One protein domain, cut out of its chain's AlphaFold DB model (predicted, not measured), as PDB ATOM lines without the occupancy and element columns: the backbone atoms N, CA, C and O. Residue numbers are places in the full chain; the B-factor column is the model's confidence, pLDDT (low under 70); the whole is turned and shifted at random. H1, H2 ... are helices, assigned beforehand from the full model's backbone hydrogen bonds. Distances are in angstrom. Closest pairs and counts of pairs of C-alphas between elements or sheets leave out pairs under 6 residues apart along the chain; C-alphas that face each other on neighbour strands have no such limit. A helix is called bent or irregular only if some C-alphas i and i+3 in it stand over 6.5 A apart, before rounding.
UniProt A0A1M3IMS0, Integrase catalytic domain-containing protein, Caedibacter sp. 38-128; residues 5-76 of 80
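Overview. This is residues 5 to 76 of the 80 residues of the protein "Integrase catalytic domain-containing protein" of Caedibacter sp. 38-128 (UniProt A0A1M3IMS0). Two helices, H2 and H3, follow each other nearly end to end with a turn between them and make much of the length of an elongated, loose model; the loop of residues 37 to 49 bulges out where they meet. The small helix H1 lies near H2, and at the other end residues 57 to 70, of which 57 to 59 belong to H3, stick out as an arc in which the chain folds back to the tiny helix H4, residues 70 to 73. The printed part has 72 residues with four named helices, in the order H1, H2, H3, H4, and no named strand; its class is all helix. It is loose, with a radius of gyration of the C-alphas of 14.3 A, and spans 47 by 26 by 17 A.

Along the chain. Find C-alpha 5 at (-24.670, 15.245, -29.761); from there H1 runs through residues 5 to 11. Go on to C-alpha 21 at (-33.116, 7.891, -42.523), where H2 begins; it holds residues 21 to 36, the longest helix by residues, and is 20.3 A from first to last C-alpha. H2 is neither bent nor irregular, but only just: C-alphas 33 and 36 are 6.3 A apart. H3 follows with residues 50 to 59, 14.1 A long. Last comes H4, residues 70 to 73, 5.5 A long, ending at C-alpha 73 at (-15.679, 20.223, -41.773).

Arrangement. Look first at H1 and H2: they are near each other, with 6 pairs of C-alphas within 10 A, the closest 8.2 A apart. Next compare H2 and H3, which are close but not clearly touching; their closest C-alphas, those of Tyr 36 and Pro 50, are 7.6 A apart. Their lines stand at a steep tilt of 49 degrees, and they run the same way. H4 is apart from H1, H2 and H3, and H1 is apart from H3. In H1 and H3 each O i to N i+4 pair is within hydrogen-bond range, and in H2 11 of 12 are. H4 is too short for such a pair, and its one O i to N i+3 pair is not within range.

Size, cuts and confidence. The two C-alphas farthest apart, those of Lys 19 and Phe 62, are 46.6 A apart, while those of Phe 5 and Leu 76, the first and last printed, are 10.6 A apart. Residues 57 to 70, of which 57 to 59 belong to H3, stand free; without them the body spans 39 by 20 by 17 A. The printed part has no cut. The link from H2 to H3, 13 residues, is long; those from H1 to H2 and from H3 to H4 are short. The mean pLDDT of the printed part is 80.8, and you will find residues 60 to 76 under 70.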
ATOM      1  N   PHE A   5     -23.716  16.351 -29.664       87.38
ATOM      2  CA  PHE A   5     -24.670  15.245 -29.761       87.38
ATOM      3  C   PHE A   5     -25.696  15.237 -28.634       87.38
ATOM      4  O   PHE A   5     -26.840  14.848 -28.869       87.38
ATOM      5  N   LEU A   6     -25.307  15.651 -27.424       89.81
ATOM      6  CA  LEU A   6     -26.258  15.812 -26.327       89.81
ATOM      7  C   LEU A   6     -27.277  16.891 -26.696       89.81
ATOM      8  O   LEU A   6     -28.470  16.617 -26.692       89.81
ATOM      9  N   THR A   7     -26.790  18.055 -27.114       91.19
ATOM     10  CA  THR A   7     -27.605  19.195 -27.527       91.19
ATOM     11  C   THR A   7     -28.544  18.862 -28.689       91.19
ATOM     12  O   THR A   7     -29.742  19.121 -28.608       91.19
ATOM     13  N   LEU A   8     -28.029  18.239 -29.755       92.75
ATOM     14  CA  LEU A   8     -28.826  17.811 -30.908       92.75
ATOM     15  C   LEU A   8     -29.961  16.876 -30.479       92.75
ATOM     16  O   LEU A   8     -31.097  17.016 -30.934       92.75
ATOM     17  N   LYS A   9     -29.658  15.923 -29.588       92.94
ATOM     18  CA  LYS A   9     -30.667  15.012 -29.053       92.94
ATOM     19  C   LYS A   9     -31.711  15.770 -28.250       92.94
ATOM     20  O   LYS A   9     -32.886  15.656 -28.568       92.94
ATOM     21  N   THR A  10     -31.297  16.545 -27.253       94.25
ATOM     22  CA  THR A  10     -32.216  17.170 -26.293       94.25
ATOM     23  C   THR A  10     -33.102  18.244 -26.903       94.25
ATOM     24  O   THR A  10     -34.226  18.413 -26.452       94.25
ATOM     25  N   GLU A  11     -32.616  18.980 -27.898       93.62
ATOM     26  CA  GLU A  11     -33.327  20.157 -28.408       93.62
ATOM     27  C   GLU A  11     -34.077  19.911 -29.706       93.62
ATOM     28  O   GLU A  11     -35.012  20.646 -30.009       93.62
ATOM     29  N   HIS A  12     -33.670  18.896 -30.471       94.62
ATOM     30  CA  HIS A  12     -34.214  18.670 -31.807       94.62
ATOM     31  C   HIS A  12     -34.739  17.253 -31.994       94.62
ATOM     32  O   HIS A  12     -35.916  17.069 -32.294       94.62
ATOM     33  N   VAL A  13     -33.893  16.241 -31.785       94.44
ATOM     34  CA  VAL A  13     -34.231  14.854 -32.154       94.44
ATOM     35  C   VAL A  13     -35.199  14.195 -31.166       94.44
ATOM     36  O   VAL A  13     -36.039  13.409 -31.587       94.44
ATOM     37  N   TYR A  14     -35.129  14.506 -29.867       94.00
ATOM     38  CA  TYR A  14     -35.930  13.823 -28.839       94.00
ATOM     39  C   TYR A  14     -37.446  13.982 -29.036       94.00
ATOM     40  O   TYR A  14     -38.215  13.109 -28.648       94.00
ATOM     41  N   PHE A  15     -37.877  15.070 -29.675       91.62
ATOM     42  CA  PHE A  15     -39.290  15.374 -29.917       91.62
ATOM     43  C   PHE A  15     -39.770  14.971 -31.319       91.62
ATOM     44  O   PHE A  15     -40.881  15.327 -31.712       91.62
ATOM     45  N   LYS A  16     -38.940  14.256 -32.089       93.44
ATOM     46  CA  LYS A  16     -39.217  13.901 -33.482       93.44
ATOM     47  C   LYS A  16     -39.236  12.395 -33.689       93.44
ATOM     48  O   LYS A  16     -38.544  11.633 -33.025       93.44
ATOM     49  N   SER A  17     -40.054  11.968 -34.641       94.88
ATOM     50  CA  SER A  17     -40.106  10.589 -35.121       94.88
ATOM     51  C   SER A  17     -39.925  10.611 -36.628       94.88
ATOM     52  O   SER A  17     -40.742  11.197 -37.330       94.88
ATOM     53  N   TYR A  18     -38.856   9.982 -37.106       96.06
ATOM     54  CA  TYR A  18     -38.542   9.899 -38.528       96.06
ATOM     55  C   TYR A  18     -38.994   8.556 -39.080       96.06
ATOM     56  O   TYR A  18     -38.778   7.517 -38.451       96.06
ATOM     57  N   LYS A  19     -39.603   8.565 -40.266       95.69
ATOM     58  CA  LYS A  19     -40.045   7.330 -40.926       95.69
ATOM     59  C   LYS A  19     -38.894   6.635 -41.642       95.69
ATOM     60  O   LYS A  19     -38.850   5.409 -41.687       95.69
ATOM     61  N   ILE A  20     -37.980   7.425 -42.204       96.56
ATOM     62  CA  ILE A  20     -36.800   6.958 -42.939       96.56
ATOM     63  C   ILE A  20     -35.570   7.791 -42.578       96.56
ATOM     64  O   ILE A  20     -35.674   8.910 -42.072       96.56
ATOM     65  N   LEU A  21     -34.386   7.253 -42.863       94.31
ATOM     66  CA  LEU A  21     -33.116   7.891 -42.523       94.31
ATOM     67  C   LEU A  21     -32.911   9.224 -43.264       94.31
ATOM     68  O   LEU A  21     -32.329  10.158 -42.720       94.31
ATOM     69  N   GLU A  22     -33.384   9.320 -44.500       95.31
ATOM     70  CA  GLU A  22     -33.239  10.485 -45.375       95.31
ATOM     71  C   GLU A  22     -33.973  11.702 -44.805       95.31
ATOM     72  O   GLU A  22     -33.445  12.810 -44.844       95.31
ATOM     73  N   GLU A  23     -35.136  11.477 -44.195       94.88
ATOM     74  CA  GLU A  23     -35.894  12.502 -43.476       94.88
ATOM     75  C   GLU A  23     -35.086  13.041 -42.290       94.88
ATOM     76  O   GLU A  23     -34.900  14.251 -42.163       94.88
ATOM     77  N   ALA A  24     -34.514  12.143 -41.479       94.00
ATOM     78  CA  ALA A  24     -33.661  12.523 -40.357       94.00
ATOM     79  C   ALA A  24     -32.425  13.311 -40.816       94.00
ATOM     80  O   ALA A  24     -32.051  14.299 -40.188       94.00
ATOM     81  N   LYS A  25     -31.793  12.907 -41.925       92.75
ATOM     82  CA  LYS A  25     -30.625  13.605 -42.488       92.75
ATOM     83  C   LYS A  25     -30.962  15.037 -42.893       92.75
ATOM     84  O   LYS A  25     -30.218  15.943 -42.526       92.75
ATOM     85  N   VAL A  26     -32.054  15.237 -43.635       93.75
ATOM     86  CA  VAL A  26     -32.489  16.573 -44.077       93.75
ATOM     87  C   VAL A  26     -32.821  17.449 -42.874       93.75
ATOM     88  O   VAL A  26     -32.343  18.575 -42.783       93.75
ATOM     89  N   ASP A  27     -33.564  16.906 -41.915       94.56
ATOM     90  CA  ASP A  27     -33.999  17.637 -40.730       94.56
ATOM     91  C   ASP A  27     -32.835  18.023 -39.796       94.56
ATOM     92  O   ASP A  27     -32.789  19.134 -39.264       94.56
ATOM     93  N   ILE A  28     -31.857  17.129 -39.613       93.00
ATOM     94  CA  ILE A  28     -30.635  17.417 -38.848       93.00
ATOM     95  C   ILE A  28     -29.766  18.435 -39.590       93.00
ATOM     96  O   ILE A  28     -29.205  19.332 -38.960       93.00
ATOM     97  N   PHE A  29     -29.657  18.329 -40.916       90.62
ATOM     98  CA  PHE A  29     -28.944  19.317 -41.720       90.62
ATOM     99  C   PHE A  29     -29.582  20.698 -41.545       90.62
ATOM    100  O   PHE A  29     -28.905  21.646 -41.158       90.62
ATOM    101  N   GLU A  30     -30.895  20.812 -41.725       92.06
ATOM    102  CA  GLU A  30     -31.608  22.073 -41.538       92.06
ATOM    103  C   GLU A  30     -31.378  22.658 -40.139       92.06
ATOM    104  O   GLU A  30     -31.039  23.838 -40.020       92.06
ATOM    105  N   TYR A  31     -31.454  21.835 -39.089       94.12
ATOM    106  CA  TYR A  31     -31.137  22.254 -37.722       94.12
ATOM    107  C   TYR A  31     -29.727  22.831 -37.586       94.12
ATOM    108  O   TYR A  31     -29.549  23.905 -37.002       94.12
ATOM    109  N   ILE A  32     -28.723  22.153 -38.146       91.38
ATOM    110  CA  ILE A  32     -27.327  22.589 -38.060       91.38
ATOM    111  C   ILE A  32     -27.151  23.966 -38.710       91.38
ATOM    112  O   ILE A  32     -26.573  24.863 -38.098       91.38
ATOM    113  N   PHE A  33     -27.676  24.172 -39.920       87.81
ATOM    114  CA  PHE A  33     -27.466  25.420 -40.664       87.81
ATOM    115  C   PHE A  33     -28.332  26.580 -40.152       87.81
ATOM    116  O   PHE A  33     -27.848  27.698 -39.942       87.81
ATOM    117  N   THR A  34     -29.622  26.332 -39.933       89.38
ATOM    118  CA  THR A  34     -30.614  27.392 -39.671       89.38
ATOM    119  C   THR A  34     -30.741  27.777 -38.200       89.38
ATOM    120  O   THR A  34     -31.256  28.861 -37.895       89.38
ATOM    121  N   PHE A  35     -30.270  26.913 -37.296       94.19
ATOM    122  CA  PHE A  35     -30.362  27.139 -35.861       94.19
ATOM    123  C   PHE A  35     -29.019  26.988 -35.152       94.19
ATOM    124  O   PHE A  35     -28.549  27.966 -34.574       94.19
ATOM    125  N   TYR A  36     -28.381  25.816 -35.205       92.75
ATOM    126  CA  TYR A  36     -27.179  25.548 -34.410       92.75
ATOM    127  C   TYR A  36     -26.038  26.514 -34.758       92.75
ATOM    128  O   TYR A  36     -25.588  27.289 -33.922       92.75
ATOM    129  N   ASN A  37     -25.620  26.547 -36.021       89.88
ATOM    130  CA  ASN A  37     -24.505  27.381 -36.456       89.88
ATOM    131  C   ASN A  37     -24.861  28.876 -36.458       89.88
ATOM    132  O   ASN A  37     -24.031  29.722 -36.128       89.88
ATOM    133  N   SER A  38     -26.101  29.232 -36.799       89.12
ATOM    134  CA  SER A  38     -26.488  30.632 -37.003       89.12
ATOM    135  C   SER A  38     -26.998  31.342 -35.747       89.12
ATOM    136  O   SER A  38     -26.706  32.529 -35.577       89.12
ATOM    137  N   LYS A  39     -27.727  30.656 -34.859       93.81
ATOM    138  CA  LYS A  39     -28.501  31.290 -33.775       93.81
ATOM    139  C   LYS A  39     -28.184  30.760 -32.379       93.81
ATOM    140  O   LYS A  39     -28.266  31.534 -31.425       93.81
ATOM    141  N   ARG A  40     -27.862  29.472 -32.237       93.19
ATOM    142  CA  ARG A  40     -27.614  28.855 -30.930       93.19
ATOM    143  C   ARG A  40     -26.432  29.525 -30.245       93.19
ATOM    144  O   ARG A  40     -25.379  29.668 -30.845       93.19
ATOM    145  N   LYS A  41     -26.591  29.895 -28.978       91.88
ATOM    146  CA  LYS A  41     -25.527  30.507 -28.178       91.88
ATOM    147  C   LYS A  41     -24.785  29.447 -27.381       91.88
ATOM    148  O   LYS A  41     -25.421  28.632 -26.720       91.88
ATOM    149  N   HIS A  42     -23.458  29.528 -27.372       86.94
ATOM    150  CA  HIS A  42     -22.614  28.641 -26.575       86.94
ATOM    151  C   HIS A  42     -21.901  29.417 -25.472       86.94
ATOM    152  O   HIS A  42     -21.275  30.444 -25.734       86.94
ATOM    153  N   SER A  43     -21.946  28.909 -24.238       86.12
ATOM    154  CA  SER A  43     -21.266  29.535 -23.092       86.12
ATOM    155  C   SER A  43     -19.748  29.623 -23.294       86.12
ATOM    156  O   SER A  43     -19.139  30.621 -22.927       86.12
ATOM    157  N   ILE A  44     -19.159  28.625 -23.962       83.38
ATOM    158  CA  ILE A  44     -17.732  28.582 -24.326       83.38
ATOM    159  C   ILE A  44     -17.374  29.679 -25.345       83.38
ATOM    160  O   ILE A  44     -16.250  30.169 -25.360       83.38
ATOM    161  N   LEU A  45     -18.336  30.104 -26.171       83.94
ATOM    162  CA  LEU A  45     -18.163  31.156 -27.177       83.94
ATOM    163  C   LEU A  45     -18.647  32.522 -26.666       83.94
ATOM    164  O   LEU A  45     -19.098  33.346 -27.457       83.94
ATOM    165  N   ASN A  46     -18.619  32.766 -25.351       88.25
ATOM    166  CA  ASN A  46     -19.140  33.995 -24.738       88.25
ATOM    167  C   ASN A  46     -20.588  34.310 -25.159       88.25
ATOM    168  O   ASN A  46     -20.936  35.457 -25.439       88.25
ATOM    169  N   TYR A  47     -21.434  33.278 -25.226       90.44
ATOM    170  CA  TYR A  47     -22.834  33.372 -25.653       90.44
ATOM    171  C   TYR A  47     -23.031  33.886 -27.090       90.44
ATOM    172  O   TYR A  47     -24.083  34.443 -27.414       90.44
ATOM    173  N   GLN A  48     -22.045  33.668 -27.961       89.00
ATOM    174  CA  GLN A  48     -22.159  33.859 -29.406       89.00
ATOM    175  C   GLN A  48     -22.551  32.549 -30.091       89.00
ATOM    176  O   GLN A  48     -22.319  31.458 -29.554       89.00
ATOM    177  N   SER A  49     -23.148  32.657 -31.280       90.06
ATOM    178  CA  SER A  49     -23.301  31.502 -32.162       90.06
ATOM    179  C   SER A  49     -22.000  31.142 -32.870       90.06
ATOM    180  O   SER A  49     -21.132  32.012 -33.006       90.06
ATOM    181  N   PRO A  50     -21.840  29.892 -33.340       87.88
ATOM    182  CA  PRO A  50     -20.649  29.482 -34.077       87.88
ATOM    183  C   PRO A  50     -20.337  30.425 -35.246       87.88
ATOM    184  O   PRO A  50     -19.219  30.930 -35.340       87.88
ATOM    185  N   ASN A  51     -21.346  30.786 -36.047       88.25
ATOM    186  CA  ASN A  51     -21.183  31.733 -37.152       88.25
ATOM    187  C   ASN A  51     -20.774  33.127 -36.666       88.25
ATOM    188  O   ASN A  51     -19.995  33.807 -37.327       88.25
ATOM    189  N   GLN A  52     -21.323  33.604 -35.547       89.31
ATOM    190  CA  GLN A  52     -20.951  34.914 -35.003       89.31
ATOM    191  C   GLN A  52     -19.502  34.925 -34.528       89.31
ATOM    192  O   GLN A  52     -18.761  35.851 -34.854       89.31
ATOM    193  N   TRP A  53     -19.100  33.895 -33.787       87.75
ATOM    194  CA  TRP A  53     -17.738  33.750 -33.302       87.75
ATOM    195  C   TRP A  53     -16.743  33.670 -34.464       87.75
ATOM    196  O   TRP A  53     -15.761  34.408 -34.484       87.75
ATOM    197  N   GLU A  54     -17.043  32.858 -35.479       86.19
ATOM    198  CA  GLU A  54     -16.207  32.698 -36.668       86.19
ATOM    199  C   GLU A  54     -16.104  33.996 -37.480       86.19
ATOM    200  O   GLU A  54     -15.007  34.429 -37.835       86.19
ATOM    201  N   ASN A  55     -17.224  34.689 -37.696       87.06
ATOM    202  CA  ASN A  55     -17.220  35.994 -38.358       87.06
ATOM    203  C   ASN A  55     -16.396  37.030 -37.586       87.06
ATOM    204  O   ASN A  55     -15.686  37.823 -38.198       87.06
ATOM    205  N   ASN A  56     -16.480  37.045 -36.254       86.31
ATOM    206  CA  ASN A  56     -15.679  37.948 -35.428       86.31
ATOM    207  C   ASN A  56     -14.191  37.585 -35.494       86.31
ATOM    208  O   ASN A  56     -13.350  38.474 -35.608       86.31
ATOM    209  N   TYR A  57     -13.870  36.289 -35.480       81.00
ATOM    210  CA  TYR A  57     -12.508  35.789 -35.630       81.00
ATOM    211  C   TYR A  57     -11.887  36.252 -36.956       81.00
ATOM    212  O   TYR A  57     -10.810  36.845 -36.949       81.00
ATOM    213  N   TYR A  58     -12.592  36.072 -38.079       79.44
ATOM    214  CA  TYR A  58     -12.099  36.482 -39.397       79.44
ATOM    215  C   TYR A  58     -12.146  37.994 -39.638       79.44
ATOM    216  O   TYR A  58     -11.277  38.521 -40.319       79.44
ATOM    217  N   LYS A  59     -13.086  38.740 -39.045       76.75
ATOM    218  CA  LYS A  59     -13.042  40.216 -39.082       76.75
ATOM    219  C   LYS A  59     -11.791  40.774 -38.402       76.75
ATOM    220  O   LYS A  59     -11.260  41.786 -38.845       76.75
ATOM    221  N   ASN A  60     -11.318  40.102 -37.354       65.06
ATOM    222  CA  ASN A  60     -10.111  40.482 -36.621       65.06
ATOM    223  C   ASN A  60      -8.814  39.974 -37.285       65.06
ATOM    224  O   ASN A  60      -7.724  40.343 -36.857       65.06
ATOM    225  N   GLN A  61      -8.922  39.147 -38.329       60.31
ATOM    226  CA  GLN A  61      -7.819  38.582 -39.106       60.31
ATOM    227  C   GLN A  61      -7.999  39.045 -40.559       60.31
ATOM    228  O   GLN A  61      -8.639  38.361 -41.350       60.31
ATOM    229  N   PHE A  62      -7.500  40.230 -40.920       51.31
ATOM    230  CA  PHE A  62      -7.536  40.747 -42.298       51.31
ATOM    231  C   PHE A  62      -6.921  39.739 -43.294       51.31
ATOM    232  O   PHE A  62      -5.730  39.830 -43.543       51.31
ATOM    233  N   ILE A  63      -7.698  38.804 -43.861       48.41
ATOM    234  CA  ILE A  63      -7.454  38.067 -45.118       48.41
ATOM    235  C   ILE A  63      -8.790  37.439 -45.574       48.41
ATOM    236  O   ILE A  63      -9.366  36.571 -44.920       48.41
ATOM    237  N   GLN A  64      -9.275  37.879 -46.738       46.75
ATOM    238  CA  GLN A  64     -10.388  37.277 -47.475       46.75
ATOM    239  C   GLN A  64      -9.955  35.946 -48.101       46.75
ATOM    240  O   GLN A  64      -9.442  35.951 -49.211       46.75
ATOM    241  N   VAL A  65     -10.171  34.806 -47.446       46.97
ATOM    242  CA  VAL A  65     -10.327  33.513 -48.145       46.97
ATOM    243  C   VAL A  65     -10.809  32.441 -47.168       46.97
ATOM    244  O   VAL A  65     -10.011  31.942 -46.385       46.97
ATOM    245  N   HIS A  66     -12.073  32.018 -47.247       48.28
ATOM    246  CA  HIS A  66     -12.390  30.668 -47.732       48.28
ATOM    247  C   HIS A  66     -13.890  30.357 -47.732       48.28
ATOM    248  O   HIS A  66     -14.662  30.751 -46.867       48.28
ATOM    249  N   SER A  67     -14.238  29.618 -48.778       47.56
ATOM    250  CA  SER A  67     -15.542  29.138 -49.206       47.56
ATOM    251  C   SER A  67     -16.270  28.254 -48.180       47.56
ATOM    252  O   SER A  67     -15.660  27.571 -47.358       47.56
ATOM    253  N   VAL A  68     -17.594  28.225 -48.341       46.94
ATOM    254  CA  VAL A  68     -18.675  27.444 -47.704       46.94
ATOM    255  C   VAL A  68     -18.311  26.010 -47.256       46.94
ATOM    256  O   VAL A  68     -18.926  25.482 -46.334       46.94
ATOM    257  N   TYR A  69     -17.283  25.382 -47.834       41.03
ATOM    258  CA  TYR A  69     -16.777  24.060 -47.438       41.03
ATOM    259  C   TYR A  69     -16.108  24.006 -46.050       41.03
ATOM    260  O   TYR A  69     -16.057  22.937 -45.441       41.03
ATOM    261  N   PHE A  70     -15.643  25.135 -45.508       46.91
ATOM    262  CA  PHE A  70     -15.035  25.184 -44.170       46.91
ATOM    263  C   PHE A  70     -16.070  25.013 -43.033       46.91
ATOM    264  O   PHE A  70     -15.761  24.438 -41.989       46.91
ATOM    265  N   PHE A  71     -17.329  25.406 -43.279       46.12
ATOM    266  CA  PHE A  71     -18.428  25.387 -42.300       46.12
ATOM    267  C   PHE A  71     -18.913  23.982 -41.910       46.12
ATOM    268  O   PHE A  71     -19.442  23.805 -40.816       46.12
ATOM    269  N   ILE A  72     -18.732  22.980 -42.779       47.34
ATOM    270  CA  ILE A  72     -19.185  21.599 -42.522       47.34
ATOM    271  C   ILE A  72     -18.070  20.768 -41.875       47.34
ATOM    272  O   ILE A  72     -18.328  19.938 -41.004       47.34
ATOM    273  N   ALA A  73     -16.814  21.001 -42.266       44.62
ATOM    274  CA  ALA A  73     -15.679  20.223 -41.773       44.62
ATOM    275  C   ALA A  73     -15.294  20.581 -40.324       44.62
ATOM    276  O   ALA A  73     -14.853  19.715 -39.570       44.62
ATOM    277  N   ARG A  74     -15.495  21.838 -39.899       48.53
ATOM    278  CA  ARG A  74     -15.032  22.313 -38.583       48.53
ATOM    279  C   ARG A  74     -16.058  22.217 -37.460       48.53
ATOM    280  O   ARG A  74     -15.663  22.180 -36.295       48.53
ATOM    281  N   SER A  75     -17.340  22.048 -37.781       51.03
ATOM    282  CA  SER A  75     -18.365  21.664 -36.801       51.03
ATOM    283  C   SER A  75     -18.171  20.248 -36.244       51.03
ATOM    284  O   SER A  75     -18.855  19.889 -35.298       51.03
ATOM    285  N   LEU A  76     -17.241  19.443 -36.779       46.59
ATOM    286  CA  LEU A  76     -16.772  18.217 -36.118       46.59
ATOM    287  C   LEU A  76     -15.483  18.421 -35.305       46.59
ATOM    288  O   LEU A  76     -15.250  17.687 -34.352       46.59
TER     289      LEU A  76